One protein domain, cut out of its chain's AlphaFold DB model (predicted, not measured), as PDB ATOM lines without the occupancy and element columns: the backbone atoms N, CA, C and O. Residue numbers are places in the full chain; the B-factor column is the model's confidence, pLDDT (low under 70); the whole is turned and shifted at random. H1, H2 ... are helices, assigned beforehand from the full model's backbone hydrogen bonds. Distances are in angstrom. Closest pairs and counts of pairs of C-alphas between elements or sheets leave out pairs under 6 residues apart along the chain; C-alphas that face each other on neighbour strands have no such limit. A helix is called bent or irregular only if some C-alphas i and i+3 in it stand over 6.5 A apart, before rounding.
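This is residues 8 to 74 of the 74 residues of the protein "DUF4234 domain-containing protein" of Dehalococcoidia bacterium (UniProt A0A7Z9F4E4). The long, bent helix H3 makes a V with H2 through its first arm, H3a, and H1 forms a corner at the other end of H2, a flat zigzag, only just flat. Residues 52 to 74 stick out as a free arm that makes the length. The printed part has 67 residues, with H1, H2 and H3 in that order and no named strand; the class is all helix. It is extended, with a radius of gyration of the C-alphas of 18.1 A and spans of 60 by 30 by 11 A.

H3, residues 43 to 71, was assigned as one helix by its hydrogen bonds but is bent: C-alphas 50 and 53 are 7.0 A apart. Its arms are H3a, residues 43 to 50, and H3b, residues 53 to 71, 27.1 A long, ending at C-alpha 71 (195.676, 154.000, 102.516). H2, residues 20 to 36, is 24.8 A long. H1, residues 8 to 16, begins at C-alpha 8 (194.032, 105.861, 105.232).

H3a and H3b stand at a shallow tilt of 34 degrees, only just short of steep. H3a touches H2, closest at the C-alphas of Cys 27 and Ala 43, 5.6 A, opposite ways at a steep tilt of 51 degrees. H1 and H2 touch only at the corner, closest at the C-alphas of Phe 14 and Tyr 21, 5.3 A. H3b is apart from H1 and H2. In H1, H2, H3a and H3b every O i to N i+4 pair is within hydrogen-bond range.

The C-alphas farthest apart, of Asp 38 and Lys 74, are 60.1 A apart. The printed part has no cut and no long link. Residues 73 to 74 have pLDDT under 70.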
ATOM      1  N   TRP A   8     192.635 105.471 105.010       90.00
ATOM      2  CA  TRP A   8     194.032 105.861 105.232       90.00
ATOM      3  C   TRP A   8     194.747 106.231 103.937       90.00
ATOM      4  O   TRP A   8     195.417 107.260 103.858       90.00
ATOM      5  N   LEU A   9     194.554 105.418 102.896       88.94
ATOM      6  CA  LEU A   9     195.118 105.689 101.576       88.94
ATOM      7  C   LEU A   9     194.539 106.985 100.989       88.94
ATOM      8  O   LEU A   9     195.245 107.740 100.328       88.94
ATOM      9  N   GLN A  10     193.269 107.266 101.276       87.25
ATOM     10  CA  GLN A  10     192.592 108.477 100.829       87.25
ATOM     11  C   GLN A  10     193.194 109.742 101.454       87.25
ATOM     12  O   GLN A  10     193.447 110.711 100.738       87.25
ATOM     13  N   VAL A  11     193.473 109.724 102.762       87.62
ATOM     14  CA  VAL A  11     194.147 110.832 103.459       87.62
ATOM     15  C   VAL A  11     195.578 111.011 102.948       87.62
ATOM     16  O   VAL A  11     195.996 112.135 102.676       87.62
ATOM     17  N   LEU A  12     196.311 109.915 102.739       92.12
ATOM     18  CA  LEU A  12     197.670 109.965 102.197       92.12
ATOM     19  C   LEU A  12     197.700 110.613 100.802       92.12
ATOM     20  O   LEU A  12     198.464 111.547 100.563       92.12
ATOM     21  N   LEU A  13     196.824 110.171  99.896       89.31
ATOM     22  CA  LEU A  13     196.712 110.736  98.549       89.31
ATOM     23  C   LEU A  13     196.235 112.192  98.567       89.31
ATOM     24  O   LEU A  13     196.684 112.992  97.746       89.31
ATOM     25  N   PHE A  14     195.366 112.566  99.509       88.81
ATOM     26  CA  PHE A  14     194.929 113.950  99.682       88.81
ATOM     27  C   PHE A  14     196.098 114.888 100.009       88.81
ATOM     28  O   PHE A  14     196.181 115.975  99.438       88.81
ATOM     29  N   ILE A  15     197.015 114.457 100.879       90.19
ATOM     30  CA  ILE A  15     198.205 115.232 101.247       90.19
ATOM     31  C   ILE A  15     199.189 115.295 100.072       90.19
ATOM     32  O   ILE A  15     199.590 116.387  99.675       90.19
ATOM     33  N   ILE A  16     199.527 114.146  99.474       92.25
ATOM     34  CA  ILE A  16     200.516 114.052  98.382       92.25
ATOM     35  C   ILE A  16     200.103 114.894  97.168       92.25
ATOM     36  O   ILE A  16     200.939 115.527  96.532       92.25
ATOM     37  N   THR A  17     198.809 114.925  96.851       91.19
ATOM     38  CA  THR A  17     198.287 115.649  95.679       91.19
ATOM     39  C   THR A  17     197.845 117.079  95.985       91.19
ATOM     40  O   THR A  17     197.169 117.686  95.157       91.19
ATOM     41  N   LEU A  18     198.178 117.621  97.164       88.38
ATOM     42  CA  LEU A  18     197.778 118.969  97.586       88.38
ATOM     43  C   LEU A  18     196.271 119.214  97.396       88.38
ATOM     44  O   LEU A  18     195.846 120.202  96.801       88.38
ATOM     45  N   ARG A  19     195.446 118.300  97.919       82.81
ATOM     46  CA  ARG A  19     193.970 118.328  97.884       82.81
ATOM     47  C   ARG A  19     193.313 118.040  96.529       82.81
ATOM     48  O   ARG A  19     192.101 117.823  96.523       82.81
ATOM     49  N   ILE A  20     194.051 117.951  95.416       87.25
ATOM     50  CA  ILE A  20     193.479 117.650  94.085       87.25
ATOM     51  C   ILE A  20     192.733 116.309  94.103       87.25
ATOM     52  O   ILE A  20     191.600 116.211  93.625       87.25
ATOM     53  N   TYR A  21     193.318 115.285  94.731       87.00
ATOM     54  CA  TYR A  21     192.663 113.987  94.890       87.00
ATOM     55  C   TYR A  21     191.360 114.071  95.699       87.00
ATOM     56  O   TYR A  21     190.414 113.336  95.424       87.00
ATOM     57  N   GLY A  22     191.270 115.005  96.651       86.50
ATOM     58  CA  GLY A  22     190.045 115.254  97.411       86.50
ATOM     59  C   GLY A  22     188.892 115.744  96.539       86.50
ATOM     60  O   GLY A  22     187.765 115.301  96.728       86.50
ATOM     61  N   ILE A  23     189.178 116.594  95.548       88.19
ATOM     62  CA  ILE A  23     188.182 117.100  94.589       88.19
ATOM     63  C   ILE A  23     187.669 115.955  93.707       88.19
ATOM     64  O   ILE A  23     186.460 115.779  93.554       88.19
ATOM     65  N   TYR A  24     188.583 115.138  93.170       87.88
ATOM     66  CA  TYR A  24     188.222 113.946  92.399       87.88
ATOM     67  C   TYR A  24     187.344 112.990  93.215       87.88
ATOM     68  O   TYR A  24     186.312 112.514  92.737       87.88
ATOM     69  N   TRP A  25     187.740 112.725  94.460       88.25
ATOM     70  CA  TRP A  25     187.014 111.821  95.339       88.25
ATOM     71  C   TRP A  25     185.625 112.351  95.693       88.25
ATOM     72  O   TRP A  25     184.660 111.592  95.621       88.25
ATOM     73  N   TYR A  26     185.505 113.643  96.006       88.56
ATOM     74  CA  TYR A  26     184.219 114.290  96.262       88.56
ATOM     75  C   TYR A  26     183.272 114.127  95.068       88.56
ATOM     76  O   TYR A  26     182.173 113.606  95.234       88.56
ATOM     77  N   CYS A  27     183.729 114.450  93.852       88.38
ATOM     78  CA  CYS A  27     182.925 114.293  92.639       88.38
ATOM     79  C   CYS A  27     182.520 112.829  92.406       88.38
ATOM     80  O   CYS A  27     181.355 112.537  92.148       88.38
ATOM     81  N   SER A  28     183.456 111.883  92.553       88.44
ATOM     82  CA  SER A  28     183.165 110.453  92.381       88.44
ATOM     83  C   SER A  28     182.153 109.938  93.403       88.44
ATOM     84  O   SER A  28     181.286 109.152  93.037       88.44
ATOM     85  N   THR A  29     182.266 110.358  94.661       88.94
ATOM     86  CA  THR A  29     181.385 109.900  95.744       88.94
ATOM     87  C   THR A  29     180.004 110.537  95.604       88.94
ATOM     88  O   THR A  29     179.001 109.854  95.764       88.94
ATOM     89  N   PHE A  30     179.935 111.809  95.208       88.31
ATOM     90  CA  PHE A  30     178.673 112.489  94.927       88.31
ATOM     91  C   PHE A  30     177.928 111.829  93.757       88.31
ATOM     92  O   PHE A  30     176.738 111.567  93.876       88.31
ATOM     93  N   LYS A  31     178.621 111.467  92.664       87.50
ATOM     94  CA  LYS A  31     178.005 110.705  91.557       87.50
ATOM     95  C   LYS A  31     177.431 109.368  92.024       87.50
ATOM     96  O   LYS A  31     176.317 109.040  91.645       87.50
ATOM     97  N   GLU A  32     178.172 108.629  92.855       87.44
ATOM     98  CA  GLU A  32     177.683 107.369  93.428       87.44
ATOM     99  C   GLU A  32     176.415 107.598  94.275       87.44
ATOM    100  O   GLU A  32     175.470 106.826  94.163       87.44
ATOM    101  N   MET A  33     176.350 108.665  95.080       88.06
ATOM    102  CA  MET A  33     175.163 108.984  95.892       88.06
ATOM    103  C   MET A  33     173.945 109.375  95.049       88.06
ATOM    104  O   MET A  33     172.846 108.903  95.326       88.06
ATOM    105  N   VAL A  34     174.147 110.207  94.027       88.19
ATOM    106  CA  VAL A  34     173.099 110.667  93.104       88.19
ATOM    107  C   VAL A  34     172.489 109.489  92.344       88.19
ATOM    108  O   VAL A  34     171.270 109.342  92.323       88.19
ATOM    109  N   GLU A  35     173.333 108.597  91.813       86.69
ATOM    110  CA  GLU A  35     172.903 107.360  91.146       86.69
ATOM    111  C   GLU A  35     172.140 106.434  92.105       86.69
ATOM    112  O   GLU A  35     171.169 105.793  91.721       86.69
ATOM    113  N   HIS A  36     172.546 106.378  93.376       86.25
ATOM    114  CA  HIS A  36     171.868 105.563  94.382       86.25
ATOM    115  C   HIS A  36     170.532 106.140  94.877       86.25
ATOM    116  O   HIS A  36     169.713 105.374  95.383       86.25
ATOM    117  N   GLN A  37     170.307 107.450  94.760       85.50
ATOM    118  CA  GLN A  37     169.053 108.114  95.147       85.50
ATOM    119  C   GLN A  37     168.117 108.404  93.963       85.50
ATOM    120  O   GLN A  37     167.101 109.075  94.159       85.50
ATOM    121  N   ASP A  38     168.444 107.913  92.761       79.88
ATOM    122  CA  ASP A  38     167.680 108.157  91.525       79.88
ATOM    123  C   ASP A  38     167.441 109.664  91.271       79.88
ATOM    124  O   ASP A  38     166.402 110.093  90.779       79.88
ATOM    125  N   GLN A  39     168.401 110.501  91.683       81.50
ATOM    126  CA  GLN A  39     168.351 111.947  91.472       81.50
ATOM    127  C   GLN A  39     169.082 112.294  90.171       81.50
ATOM    128  O   GLN A  39     170.125 111.721  89.866       81.50
ATOM    129  N   GLU A  40     168.597 113.279  89.420       76.69
ATOM    130  CA  GLU A  40     169.314 113.817  88.255       76.69
ATOM    131  C   GLU A  40     170.098 115.078  88.639       76.69
ATOM    132  O   GLU A  40     169.782 116.192  88.223       76.69
ATOM    133  N   GLU A  41     171.139 114.918  89.459       84.06
ATOM    134  CA  GLU A  41     171.998 116.037  89.858       84.06
ATOM    135  C   GLU A  41     173.395 115.991  89.232       84.06
ATOM    136  O   GLU A  41     174.038 114.947  89.090       84.06
ATOM    137  N   ASN A  42     173.926 117.170  88.902       83.94
ATOM    138  CA  ASN A  42     175.266 117.286  88.345       83.94
ATOM    139  C   ASN A  42     176.320 117.410  89.456       83.94
ATOM    140  O   ASN A  42     176.599 118.492  89.974       83.94
ATOM    141  N   ALA A  43     176.972 116.291  89.765       85.44
ATOM    142  CA  ALA A  43     178.055 116.215  90.744       85.44
ATOM    143  C   ALA A  43     179.202 117.212  90.503       85.44
ATOM    144  O   ALA A  43     179.828 117.687  91.453       85.44
ATOM    145  N   VAL A  44     179.490 117.548  89.241       84.00
ATOM    146  CA  VAL A  44     180.566 118.488  88.900       84.00
ATOM    147  C   VAL A  44     180.200 119.901  89.345       84.00
ATOM    148  O   VAL A  44     181.042 120.585  89.923       84.00
ATOM    149  N   LEU A  45     178.943 120.318  89.148       87.81
ATOM    150  CA  LEU A  45     178.470 121.637  89.584       87.81
ATOM    151  C   LEU A  45     178.595 121.787  91.101       87.81
ATOM    152  O   LEU A  45     179.192 122.754  91.571       87.81
ATOM    153  N   TRP A  46     178.129 120.797  91.862       87.12
ATOM    154  CA  TRP A  46     178.244 120.803  93.322       87.12
ATOM    155  C   TRP A  46     179.691 120.775  93.814       87.12
ATOM    156  O   TRP A  46     180.019 121.412  94.814       87.12
ATOM    157  N   THR A  47     180.579 120.089  93.093       87.38
ATOM    158  CA  THR A  47     182.017 120.088  93.392       87.38
ATOM    159  C   THR A  47     182.627 121.480  93.221       87.38
ATOM    160  O   THR A  47     183.404 121.918  94.066       87.38
ATOM    161  N   ILE A  48     182.265 122.198  92.155       86.81
ATOM    162  CA  ILE A  48     182.732 123.573  91.921       86.81
ATOM    163  C   ILE A  48     182.179 124.512  92.997       86.81
ATOM    164  O   ILE A  48     182.926 125.322  93.546       86.81
ATOM    165  N   LEU A  49     180.901 124.365  93.353       87.88
ATOM    166  CA  LEU A  49     180.262 125.161  94.401       87.88
ATOM    167  C   LEU A  49     180.932 124.956  95.771       87.88
ATOM    168  O   LEU A  49     181.131 125.906  96.525       87.88
ATOM    169  N   ALA A  50     181.365 123.730  96.072       85.75
ATOM    170  CA  ALA A  50     182.121 123.428  97.286       85.75
ATOM    171  C   ALA A  50     183.502 124.119  97.331       85.75
ATOM    172  O   ALA A  50     184.054 124.325  98.414       85.75
ATOM    173  N   LEU A  51     184.061 124.517  96.180       86.38
ATOM    174  CA  LEU A  51     185.314 125.277  96.087       86.38
ATOM    175  C   LEU A  51     185.108 126.798  96.171       86.38
ATOM    176  O   LEU A  51     186.057 127.519  96.491       86.38
ATOM    177  N   THR A  52     183.887 127.299  95.953       90.56
ATOM    178  CA  THR A  52     183.526 128.723  96.068       90.56
ATOM    179  C   THR A  52     184.034 129.407  97.345       90.56
ATOM    180  O   THR A  52     184.614 130.487  97.217       90.56
ATOM    181  N   PRO A  53     183.911 128.843  98.567       84.75
ATOM    182  CA  PRO A  53     184.421 129.510  99.769       84.75
ATOM    183  C   PRO A  53     185.942 129.728  99.745       84.75
ATOM    184  O   PRO A  53     186.420 130.735 100.261       84.75
ATOM    185  N   ILE A  54     186.708 128.840  99.104       86.25
ATOM    186  CA  ILE A  54     188.166 128.983  98.973       86.25
ATOM    187  C   ILE A  54     188.497 130.149  98.036       86.25
ATOM    188  O   ILE A  54     189.336 130.990  98.360       86.25
ATOM    189  N   ALA A  55     187.801 130.235  96.899       87.38
ATOM    190  CA  ALA A  55     187.946 131.356  95.971       87.38
ATOM    191  C   ALA A  55     187.548 132.690  96.627       87.38
ATOM    192  O   ALA A  55     188.218 133.704  96.435       87.38
ATOM    193  N   ASN A  56     186.499 132.678  97.454       90.62
ATOM    194  CA  ASN A  56     186.035 133.853  98.183       90.62
ATOM    195  C   ASN A  56     187.085 134.366  99.185       90.62
ATOM    196  O   ASN A  56     187.363 135.562  99.232       90.62
ATOM    197  N   LEU A  57     187.740 133.469  99.930       90.88
ATOM    198  CA  LEU A  57     188.840 133.836 100.833       90.88
ATOM    199  C   LEU A  57     190.009 134.503 100.090       90.88
ATOM    200  O   LEU A  57     190.543 135.508 100.557       90.88
ATOM    201  N   PHE A  58     190.379 133.989  98.913       90.75
ATOM    202  CA  PHE A  58     191.425 134.599  98.086       90.75
ATOM    203  C   PHE A  58     191.024 135.990  97.573       90.75
ATOM    204  O   PHE A  58     191.842 136.913  97.576       90.75
ATOM    205  N   SER A  59     189.756 136.155  97.183       92.44
ATOM    206  CA  SER A  59     189.193 137.452  96.792       92.44
ATOM    207  C   SER A  59     189.324 138.483  97.918       92.44
ATOM    208  O   SER A  59     189.841 139.580  97.695       92.44
ATOM    209  N   PHE A  60     188.959 138.111  99.150       92.81
ATOM    210  CA  PHE A  60     189.082 138.996 100.310       92.81
ATOM    211  C   PHE A  60     190.526 139.394 100.610       92.81
ATOM    212  O   PHE A  60     190.792 140.568 100.862       92.81
ATOM    213  N   TRP A  61     191.465 138.450 100.534       92.44
ATOM    214  CA  TRP A  61     192.885 138.745 100.723       92.44
ATOM    215  C   TRP A  61     193.401 139.768  99.697       92.44
ATOM    216  O   TRP A  61     194.040 140.754 100.065       92.44
ATOM    217  N   LYS A  62     193.054 139.591  98.413       92.81
ATOM    218  CA  LYS A  62     193.410 140.540  97.346       92.81
ATOM    219  C   LYS A  62     192.790 141.920  97.583       92.81
ATOM    220  O   LYS A  62     193.465 142.930  97.401       92.81
ATOM    221  N   HIS A  63     191.521 141.966  97.985       92.25
ATOM    222  CA  HIS A  63     190.829 143.217  98.283       92.25
ATOM    223  C   HIS A  63     191.502 143.977  99.437       92.25
ATOM    224  O   HIS A  63     191.754 145.172  99.302       92.25
ATOM    225  N   GLY A  64     191.874 143.282 100.517       93.62
ATOM    226  CA  GLY A  64     192.591 143.874 101.650       93.62
ATOM    227  C   GLY A  64     193.913 144.533 101.247       93.62
ATOM    228  O   GLY A  64     194.155 145.682 101.608       93.62
ATOM    229  N   GLY A  65     194.721 143.863 100.416       92.19
ATOM    230  CA  GLY A  65     195.985 144.430  99.928       92.19
ATOM    231  C   GLY A  65     195.808 145.680  99.054       92.19
ATOM    232  O   GLY A  65     196.628 146.596  99.105       92.19
ATOM    233  N   LEU A  66     194.722 145.765  98.276       91.50
ATOM    234  CA  LEU A  66     194.407 146.973  97.501       91.50
ATOM    235  C   LEU A  66     193.993 148.143  98.404       91.50
ATOM    236  O   LEU A  66     194.410 149.274  98.158       91.50
ATOM    237  N   VAL A  67     193.202 147.880  99.448       91.38
ATOM    238  CA  VAL A  67     192.801 148.899 100.433       91.38
ATOM    239  C   VAL A  67     194.020 149.449 101.179       91.38
ATOM    240  O   VAL A  67     194.155 150.666 101.326       91.38
ATOM    241  N   GLU A  68     194.934 148.575 101.601       91.69
ATOM    242  CA  GLU A  68     196.193 148.967 102.243       91.69
ATOM    243  C   GLU A  68     197.061 149.831 101.317       91.69
ATOM    244  O   GLU A  68     197.551 150.879 101.736       91.69
ATOM    245  N   GLY A  69     197.177 149.461 100.037       90.75
ATOM    246  CA  GLY A  69     197.944 150.227  99.054       90.75
ATOM    247  C   GLY A  69     197.416 151.646  98.821       90.75
ATOM    248  O   GLY A  69     198.208 152.568  98.641       90.75
ATOM    249  N   VAL A  70     196.095 151.853  98.859       90.62
ATOM    250  CA  VAL A  70     195.496 153.198  98.756       90.62
ATOM    251  C   VAL A  70     195.667 153.998 100.050       90.62
ATOM    252  O   VAL A  70     195.831 155.213 100.000       90.62
ATOM    253  N   THR A  71     195.628 153.332 101.205       86.88
ATOM    254  CA  THR A  71     195.676 154.000 102.516       86.88
ATOM    255  C   THR A  71     197.095 154.403 102.908       86.88
ATOM    256  O   THR A  71     197.281 155.484 103.445       86.88
ATOM    257  N   ASN A  72     198.094 153.566 102.619       83.31
ATOM    258  CA  ASN A  72     199.502 153.811 102.958       83.31
ATOM    259  C   ASN A  72     200.221 154.747 101.958       83.31
ATOM    260  O   ASN A  72     201.333 155.195 102.209       83.31
ATOM    261  N   ASN A  73     199.605 155.031 100.804       66.50
ATOM    262  CA  ASN A  73     200.100 155.994  99.806       66.50
ATOM    263  C   ASN A  73     199.451 157.387  99.974       66.50
ATOM    264  O   ASN A  73     199.438 158.200  99.050       66.50
ATOM    265  N   LYS A  74     198.857 157.644 101.141       52.56
ATOM    266  CA  LYS A  74     198.262 158.917 101.552       52.56
ATOM    267  C   LYS A  74     198.921 159.381 102.842       52.56
ATOM    268  O   LYS A  74     199.088 160.612 102.973       52.56
TER     269      LYS A  74